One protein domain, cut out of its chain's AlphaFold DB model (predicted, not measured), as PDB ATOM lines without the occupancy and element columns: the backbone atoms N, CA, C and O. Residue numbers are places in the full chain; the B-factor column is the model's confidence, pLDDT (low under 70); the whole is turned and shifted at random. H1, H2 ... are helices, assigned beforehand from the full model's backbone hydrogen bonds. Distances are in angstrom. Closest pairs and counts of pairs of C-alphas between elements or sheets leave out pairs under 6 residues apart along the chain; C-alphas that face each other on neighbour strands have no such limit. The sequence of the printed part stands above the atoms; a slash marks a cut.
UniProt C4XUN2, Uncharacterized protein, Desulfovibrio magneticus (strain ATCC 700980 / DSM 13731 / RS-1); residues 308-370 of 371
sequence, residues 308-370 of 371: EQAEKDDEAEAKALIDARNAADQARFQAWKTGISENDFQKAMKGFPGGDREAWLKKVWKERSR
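What this domain is: This is residues 308 to 370 of the 371 residues of an uncharacterized protein of Desulfovibrio magneticus (strain ATCC 700980 / DSM 13731 / RS-1) (UniProt C4XUN2). Look first for one long helix, H1, whose residues 308 to 328 stick out as a free arm from a small head, where the short helix H2 lies beyond the end of H1, apart from it, and H3 then folds back to cross H1 near residues 333 to 336, about perpendicular to it. The arm makes the length. The printed part has 63 residues with three named helices, H1, H2, H3, is all helix, and is extended, with a radius of gyration of the C-alphas of 16.5 A and spans of 53 by 24 by 18 A.

Where its parts are: Find C-alpha 308 at (-46.948, -11.040, -32.692); from there H1, residues 308 to 339, runs 46.3 A. H2 is residues 342 to 349, 10.4 A. H3, residues 357 to 368, runs 16.4 A to C-alpha 368 at (-37.842, -0.629, 7.466).

How they stand to each other: H1, with residues 333 to 336 alone, only just touches H3, with 3 pairs of C-alphas within 8 A; the closest, Phe 333 and Lys 362, are 6.9 A apart. Their lines are about perpendicular, at 89 degrees. H2 only just touches H3, at residues 361 to 364 of H3 alone, with 3 such pairs; the closest C-alphas, Ala 348 and Val 364, are 6.5 A apart. H1 and H2 are apart. Every O i to N i+4 pair is within hydrogen-bond range in H2 and H3, and 27 of 28 in H1.

The domain as a whole: The C-alphas of Glu 308 and Asn 343, the two farthest apart, are 54.3 A apart. The printed part has no cut, and no link is long. Look for pLDDT under 70 at residues 308 to 317 and 370.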
ATOM      1  N   GLU A 308     -46.331 -10.227 -33.756       59.75
ATOM      2  CA  GLU A 308     -46.948 -11.040 -32.692       59.75
ATOM      3  C   GLU A 308     -45.935 -11.989 -32.006       59.75
ATOM      4  O   GLU A 308     -46.257 -12.625 -31.003       59.75
ATOM      5  N   GLN A 309     -44.732 -12.143 -32.570       64.12
ATOM      6  CA  GLN A 309     -43.594 -12.823 -31.955       64.12
ATOM      7  C   GLN A 309     -42.781 -11.837 -31.112       64.12
ATOM      8  O   GLN A 309     -42.597 -12.096 -29.930       64.12
ATOM      9  N   ALA A 310     -42.411 -10.674 -31.666       55.19
ATOM     10  CA  ALA A 310     -41.753  -9.606 -30.913       55.19
ATOM     11  C   ALA A 310     -42.566  -9.182 -29.675       55.19
ATOM     12  O   ALA A 310     -42.009  -9.100 -28.592       55.19
ATOM     13  N   GLU A 311     -43.890  -9.039 -29.793       58.12
ATOM     14  CA  GLU A 311     -44.785  -8.751 -28.660       58.12
ATOM     15  C   GLU A 311     -44.734  -9.843 -27.569       58.12
ATOM     16  O   GLU A 311     -44.812  -9.530 -26.383       58.12
ATOM     17  N   LYS A 312     -44.563 -11.123 -27.937       61.25
ATOM     18  CA  LYS A 312     -44.424 -12.228 -26.966       61.25
ATOM     19  C   LYS A 312     -43.036 -12.300 -26.345       61.25
ATOM     20  O   LYS A 312     -42.923 -12.692 -25.185       61.25
ATOM     21  N   ASP A 313     -42.002 -11.950 -27.100       62.22
ATOM     22  CA  ASP A 313     -40.630 -11.905 -26.604       62.22
ATOM     23  C   ASP A 313     -40.452 -10.694 -25.664       62.22
ATOM     24  O   ASP A 313     -39.935 -10.864 -24.562       62.22
ATOM     25  N   ASP A 314     -41.034  -9.532 -25.993       61.16
ATOM     26  CA  ASP A 314     -41.178  -8.368 -25.103       61.16
ATOM     27  C   ASP A 314     -41.948  -8.728 -23.812       61.16
ATOM     28  O   ASP A 314     -41.516  -8.384 -22.708       61.16
ATOM     29  N   GLU A 315     -43.077  -9.449 -23.907       67.38
ATOM     30  CA  GLU A 315     -43.818  -9.947 -22.732       67.38
ATOM     31  C   GLU A 315     -42.983 -10.930 -21.888       67.38
ATOM     32  O   GLU A 315     -43.036 -10.893 -20.652       67.38
ATOM     33  N   ALA A 316     -42.200 -11.802 -22.531       66.69
ATOM     34  CA  ALA A 316     -41.337 -12.768 -21.861       66.69
ATOM     35  C   ALA A 316     -40.152 -12.089 -21.153       66.69
ATOM     36  O   ALA A 316     -39.872 -12.426 -20.000       66.69
ATOM     37  N   GLU A 317     -39.506 -11.105 -21.783       64.62
ATOM     38  CA  GLU A 317     -38.452 -10.290 -21.171       64.62
ATOM     39  C   GLU A 317     -39.000  -9.436 -20.022       64.62
ATOM     40  O   GLU A 317     -38.446  -9.456 -18.919       64.62
ATOM     41  N   ALA A 318     -40.136  -8.758 -20.212       73.31
ATOM     42  CA  ALA A 318     -40.792  -7.987 -19.157       73.31
ATOM     43  C   ALA A 318     -41.136  -8.865 -17.943       73.31
ATOM     44  O   ALA A 318     -40.907  -8.467 -16.794       73.31
ATOM     45  N   LYS A 319     -41.622 -10.091 -18.177       78.62
ATOM     46  CA  LYS A 319     -41.853 -11.067 -17.110       78.62
ATOM     47  C   LYS A 319     -40.547 -11.527 -16.459       78.62
ATOM     48  O   LYS A 319     -40.479 -11.551 -15.232       78.62
ATOM     49  N   ALA A 320     -39.511 -11.849 -17.233       76.25
ATOM     50  CA  ALA A 320     -38.214 -12.267 -16.703       76.25
ATOM     51  C   ALA A 320     -37.571 -11.178 -15.823       76.25
ATOM     52  O   ALA A 320     -37.031 -11.489 -14.762       76.25
ATOM     53  N   LEU A 321     -37.705  -9.901 -16.195       78.50
ATOM     54  CA  LEU A 321     -37.271  -8.754 -15.390       78.50
ATOM     55  C   LEU A 321     -38.063  -8.629 -14.076       78.50
ATOM     56  O   LEU A 321     -37.478  -8.348 -13.025       78.50
ATOM     57  N   ILE A 322     -39.379  -8.863 -14.105       85.12
ATOM     58  CA  ILE A 322     -40.228  -8.892 -12.902       85.12
ATOM     59  C   ILE A 322     -39.837 -10.062 -11.989       85.12
ATOM     60  O   ILE A 322     -39.651  -9.860 -10.788       85.12
ATOM     61  N   ASP A 323     -39.659 -11.264 -12.535       86.44
ATOM     62  CA  ASP A 323     -39.308 -12.463 -11.769       86.44
ATOM     63  C   ASP A 323     -37.878 -12.379 -11.201       86.44
ATOM     64  O   ASP A 323     -37.669 -12.699 -10.029       86.44
ATOM     65  N   ALA A 324     -36.913 -11.830 -11.948       83.56
ATOM     66  CA  ALA A 324     -35.565 -11.536 -11.454       83.56
ATOM     67  C   ALA A 324     -35.574 -10.491 -10.325       83.56
ATOM     68  O   ALA A 324     -34.900 -10.664  -9.305       83.56
ATOM     69  N   ARG A 325     -36.386  -9.430 -10.447       88.31
ATOM     70  CA  ARG A 325     -36.576  -8.436  -9.379       88.31
ATOM     71  C   ARG A 325     -37.215  -9.051  -8.133       88.31
ATOM     72  O   ARG A 325     -36.756  -8.792  -7.022       88.31
ATOM     73  N   ASN A 326     -38.240  -9.885  -8.308       88.81
ATOM     74  CA  ASN A 326     -38.894 -10.608  -7.218       88.81
ATOM     75  C   ASN A 326     -37.918 -11.567  -6.518       88.81
ATOM     76  O   ASN A 326     -37.913 -11.636  -5.288       88.81
ATOM     77  N   ALA A 327     -37.059 -12.258  -7.272       88.88
ATOM     78  CA  ALA A 327     -36.007 -13.114  -6.732       88.88
ATOM     79  C   ALA A 327     -34.954 -12.313  -5.945       88.88
ATOM     80  O   ALA A 327     -34.580 -12.720  -4.846       88.88
ATOM     81  N   ALA A 328     -34.529 -11.146  -6.445       87.56
ATOM     82  CA  ALA A 328     -33.595 -10.264  -5.744       87.56
ATOM     83  C   ALA A 328     -34.181  -9.712  -4.429       87.56
ATOM     84  O   ALA A 328     -33.519  -9.763  -3.389       87.56
ATOM     85  N   ASP A 329     -35.434  -9.246  -4.431       86.38
ATOM     86  CA  ASP A 329     -36.117  -8.801  -3.209       86.38
ATOM     87  C   ASP A 329     -36.361  -9.969  -2.232       86.38
ATOM     88  O   ASP A 329     -36.212  -9.802  -1.022       86.38
ATOM     89  N   GLN A 330     -36.659 -11.175  -2.727       88.38
ATOM     90  CA  GLN A 330     -36.776 -12.378  -1.897       88.38
ATOM     91  C   GLN A 330     -35.426 -12.789  -1.280       88.38
ATOM     92  O   GLN A 330     -35.393 -13.168  -0.110       88.38
ATOM     93  N   ALA A 331     -34.319 -12.692  -2.023       89.31
ATOM     94  CA  ALA A 331     -32.977 -12.977  -1.517       89.31
ATOM     95  C   ALA A 331     -32.562 -11.973  -0.430       89.31
ATOM     96  O   ALA A 331     -32.103 -12.378   0.638       89.31
ATOM     97  N   ARG A 332     -32.814 -10.675  -0.649       87.38
ATOM     98  CA  ARG A 332     -32.601  -9.614   0.352       87.38
ATOM     99  C   ARG A 332     -33.439  -9.838   1.615       87.38
ATOM    100  O   ARG A 332     -32.918  -9.693   2.719       87.38
ATOM    101  N   PHE A 333     -34.701 -10.245   1.466       89.06
ATOM    102  CA  PHE A 333     -35.560 -10.603   2.596       89.06
ATOM    103  C   PHE A 333     -35.020 -11.806   3.386       89.06
ATOM    104  O   PHE A 333     -34.982 -11.747   4.613       89.06
ATOM    105  N   GLN A 334     -34.568 -12.875   2.717       88.06
ATOM    106  CA  GLN A 334     -33.988 -14.029   3.416       88.06
ATOM    107  C   GLN A 334     -32.677 -13.660   4.123       88.06
ATOM    108  O   GLN A 334     -32.509 -14.027   5.281       88.06
ATOM    109  N   ALA A 335     -31.796 -12.879   3.488       89.19
ATOM    110  CA  ALA A 335     -30.555 -12.401   4.103       89.19
ATOM    111  C   ALA A 335     -30.823 -11.565   5.372       89.19
ATOM    112  O   ALA A 335     -30.193 -11.783   6.408       89.19
ATOM    113  N   TRP A 336     -31.816 -10.667   5.325       89.25
ATOM    114  CA  TRP A 336     -32.294  -9.932   6.500       89.25
ATOM    115  C   TRP A 336     -32.862 -10.868   7.577       89.25
ATOM    116  O   TRP A 336     -32.501 -10.748   8.744       89.25
ATOM    117  N   LYS A 337     -33.688 -11.848   7.190       87.44
ATOM    118  CA  LYS A 337     -34.281 -12.843   8.099       87.44
ATOM    119  C   LYS A 337     -33.228 -13.741   8.767       87.44
ATOM    120  O   LYS A 337     -33.443 -14.163   9.896       87.44
ATOM    121  N   THR A 338     -32.096 -14.018   8.114       87.62
ATOM    122  CA  THR A 338     -30.958 -14.736   8.720       87.62
ATOM    123  C   THR A 338     -30.037 -13.844   9.554       87.62
ATOM    124  O   THR A 338     -29.343 -14.353  10.426       87.62
ATOM    125  N   GLY A 339     -30.013 -12.532   9.294       84.38
ATOM    126  CA  GLY A 339     -29.174 -11.559  10.004       84.38
ATOM    127  C   GLY A 339     -29.863 -10.829  11.164       84.38
ATOM    128  O   GLY A 339     -29.232  -9.998  11.817       84.38
ATOM    129  N   ILE A 340     -31.150 -11.084  11.415       88.44
ATOM    130  CA  ILE A 340     -31.913 -10.420  12.478       88.44
ATOM    131  C   ILE A 340     -31.557 -10.996  13.858       88.44
ATOM    132  O   ILE A 340     -31.482 -12.210  14.040       88.44
ATOM    133  N   SER A 341     -31.361 -10.127  14.854       83.00
ATOM    134  CA  SER A 341     -31.198 -10.569  16.244       83.00
ATOM    135  C   SER A 341     -32.536 -11.058  16.812       83.00
ATOM    136  O   SER A 341     -33.586 -10.537  16.439       83.00
ATOM    137  N   GLU A 342     -32.526 -11.995  17.766       80.88
ATOM    138  CA  GLU A 342     -33.758 -12.452  18.440       80.88
ATOM    139  C   GLU A 342     -34.539 -11.274  19.058       80.88
ATOM    140  O   GLU A 342     -35.759 -11.197  18.961       80.88
ATOM    141  N   ASN A 343     -33.837 -10.279  19.608       81.00
ATOM    142  CA  ASN A 343     -34.444  -9.064  20.156       81.00
ATOM    143  C   ASN A 343     -35.173  -8.249  19.064       81.00
ATOM    144  O   ASN A 343     -36.304  -7.806  19.256       81.00
ATOM    145  N   ASP A 344     -34.567  -8.092  17.884       81.50
ATOM    146  CA  ASP A 344     -35.197  -7.395  16.758       81.50
ATOM    147  C   ASP A 344     -36.291  -8.224  16.070       81.50
ATOM    148  O   ASP A 344     -37.248  -7.648  15.555       81.50
ATOM    149  N   PHE A 345     -36.213  -9.556  16.127       82.50
ATOM    150  CA  PHE A 345     -37.285 -10.458  15.707       82.50
ATOM    151  C   PHE A 345     -38.515 -10.319  16.614       82.50
ATOM    152  O   PHE A 345     -39.624 -10.112  16.121       82.50
ATOM    153  N   GLN A 346     -38.328 -10.313  17.938       81.06
ATOM    154  CA  GLN A 346     -39.410 -10.071  18.899       81.06
ATOM    155  C   GLN A 346     -40.015  -8.662  18.751       81.06
ATOM    156  O   GLN A 346     -41.234  -8.508  18.834       81.06
ATOM    157  N   LYS A 347     -39.207  -7.632  18.437       82.81
ATOM    158  CA  LYS A 347     -39.728  -6.304  18.045       82.81
ATOM    159  C   LYS A 347     -40.551  -6.372  16.757       82.81
ATOM    160  O   LYS A 347     -41.647  -5.824  16.729       82.81
ATOM    161  N   ALA A 348     -40.059  -7.044  15.714       80.56
ATOM    162  CA  ALA A 348     -40.758  -7.174  14.433       80.56
ATOM    163  C   ALA A 348     -42.075  -7.966  14.548       80.56
ATOM    164  O   ALA A 348     -43.020  -7.694  13.814       80.56
ATOM    165  N   MET A 349     -42.168  -8.909  15.489       83.19
ATOM    166  CA  MET A 349     -43.392  -9.663  15.791       83.19
ATOM    167  C   MET A 349     -44.377  -8.912  16.711       83.19
ATOM    168  O   MET A 349     -45.527  -9.335  16.854       83.19
ATOM    169  N   LYS A 350     -43.975  -7.793  17.328       81.19
ATOM    170  CA  LYS A 350     -44.826  -7.023  18.247       81.19
ATOM    171  C   LYS A 350     -45.978  -6.356  17.489       81.19
ATOM    172  O   LYS A 350     -45.763  -5.478  16.662       81.19
ATOM    173  N   GLY A 351     -47.211  -6.749  17.811       76.75
ATOM    174  CA  GLY A 351     -48.421  -6.266  17.128       76.75
ATOM    175  C   GLY A 351     -48.865  -7.112  15.929       76.75
ATOM    176  O   GLY A 351     -49.768  -6.697  15.211       76.75
ATOM    177  N   PHE A 352     -48.273  -8.295  15.722       83.25
ATOM    178  CA  PHE A 352     -48.732  -9.272  14.732       83.25
ATOM    179  C   PHE A 352     -50.223  -9.634  14.945       83.25
ATOM    180  O   PHE A 352     -50.559 -10.184  15.996       83.25
ATOM    181  N   PRO A 353     -51.122  -9.384  13.971       75.62
ATOM    182  CA  PRO A 353     -52.574  -9.527  14.150       75.62
ATOM    183  C   PRO A 353     -53.096 -10.970  14.006       75.62
ATOM    184  O   PRO A 353     -54.302 -11.193  14.060       75.62
ATOM    185  N   GLY A 354     -52.208 -11.949  13.798       71.44
ATOM    186  CA  GLY A 354     -52.567 -13.291  13.333       71.44
ATOM    187  C   GLY A 354     -52.612 -13.381  11.802       71.44
ATOM    188  O   GLY A 354     -52.918 -12.408  11.117       71.44
ATOM    189  N   GLY A 355     -52.267 -14.550  11.255       78.62
ATOM    190  CA  GLY A 355     -52.153 -14.787   9.810       78.62
ATOM    191  C   GLY A 355     -50.843 -15.484   9.436       78.62
ATOM    192  O   GLY A 355     -50.296 -16.253  10.229       78.62
ATOM    193  N   ASP A 356     -50.324 -15.202   8.239       83.81
ATOM    194  CA  ASP A 356     -48.992 -15.651   7.827       83.81
ATOM    195  C   ASP A 356     -47.890 -14.771   8.447       83.81
ATOM    196  O   ASP A 356     -47.867 -13.545   8.293       83.81
ATOM    197  N   ARG A 357     -46.947 -15.423   9.136       82.69
ATOM    198  CA  ARG A 357     -45.784 -14.778   9.756       82.69
ATOM    199  C   ARG A 357     -44.783 -14.285   8.709       82.69
ATOM    200  O   ARG A 357     -44.144 -13.264   8.941       82.69
ATOM    201  N   GLU A 358     -44.646 -14.958   7.564       82.81
ATOM    202  CA  GLU A 358     -43.713 -14.529   6.514       82.81
ATOM    203  C   GLU A 358     -44.216 -13.278   5.790       82.81
ATOM    204  O   GLU A 358     -43.442 -12.340   5.595       82.81
ATOM    205  N   ALA A 359     -45.509 -13.207   5.458       82.38
ATOM    206  CA  ALA A 359     -46.142 -11.998   4.932       82.38
ATOM    207  C   ALA A 359     -45.995 -10.796   5.883       82.38
ATOM    208  O   ALA A 359     -45.664  -9.696   5.433       82.38
ATOM    209  N   TRP A 360     -46.176 -10.998   7.195       85.88
ATOM    210  CA  TRP A 360     -45.960  -9.946   8.194       85.88
ATOM    211  C   TRP A 360     -44.497  -9.488   8.255       85.88
ATOM    212  O   TRP A 360     -44.220  -8.294   8.152       85.88
ATOM    213  N   LEU A 361     -43.546 -10.421   8.342       85.94
ATOM    214  CA  LEU A 361     -42.118 -10.096   8.364       85.94
ATOM    215  C   LEU A 361     -41.668  -9.401   7.067       85.94
ATOM    216  O   LEU A 361     -40.894  -8.449   7.133       85.94
ATOM    217  N   LYS A 362     -42.201  -9.794   5.900       85.50
ATOM    218  CA  LYS A 362     -41.985  -9.089   4.622       85.50
ATOM    219  C   LYS A 362     -42.529  -7.662   4.636       85.50
ATOM    220  O   LYS A 362     -41.908  -6.790   4.033       85.50
ATOM    221  N   LYS A 363     -43.667  -7.414   5.296       86.00
ATOM    222  CA  LYS A 363     -44.226  -6.065   5.463       86.00
ATOM    223  C   LYS A 363     -43.304  -5.203   6.326       86.00
ATOM    224  O   LYS A 363     -42.867  -4.160   5.854       86.00
ATOM    225  N   VAL A 364     -42.931  -5.679   7.517       87.12
ATOM    226  CA  VAL A 364     -42.028  -4.960   8.439       87.12
ATOM    227  C   VAL A 364     -40.658  -4.704   7.798       87.12
ATOM    228  O   VAL A 364     -40.119  -3.607   7.922       87.12
ATOM    229  N   TRP A 365     -40.115  -5.671   7.050       86.94
ATOM    230  CA  TRP A 365     -38.886  -5.489   6.274       86.94
ATOM    231  C   TRP A 365     -39.027  -4.398   5.199       86.94
ATOM    232  O   TRP A 365     -38.170  -3.525   5.119       86.94
ATOM    233  N   LYS A 366     -40.121  -4.396   4.421       85.19
ATOM    234  CA  LYS A 366     -40.388  -3.373   3.389       85.19
ATOM    235  C   LYS A 366     -40.706  -1.987   3.949       85.19
ATOM    236  O   LYS A 366     -40.521  -1.004   3.239       85.19
ATOM    237  N   GLU A 367     -41.208  -1.896   5.177       85.00
ATOM    238  CA  GLU A 367     -41.385  -0.628   5.893       85.00
ATOM    239  C   GLU A 367     -40.017  -0.106   6.362       85.00
ATOM    240  O   GLU A 367     -39.635   1.002   6.000       85.00
ATOM    241  N   ARG A 368     -39.207  -0.954   7.009       80.31
ATOM    242  CA  ARG A 368     -37.842  -0.629   7.466       80.31
ATOM    243  C   ARG A 368     -36.811  -0.435   6.337       80.31
ATOM    244  O   ARG A 368     -35.704   0.013   6.598       80.31
ATOM    245  N   SER A 369     -37.146  -0.781   5.092       74.06
ATOM    246  CA  SER A 369     -36.335  -0.504   3.894       74.06
ATOM    247  C   SER A 369     -36.842   0.703   3.084       74.06
ATOM    248  O   SER A 369     -36.551   0.805   1.889       74.06
ATOM    249  N   ARG A 370     -37.686   1.548   3.689       68.06
ATOM    250  CA  ARG A 370     -38.188   2.821   3.138       68.06
ATOM    251  C   ARG A 370     -37.885   4.029   4.032       68.06
ATOM    252  O   ARG A 370     -38.098   5.153   3.582       68.06
TER     253      ARG A 370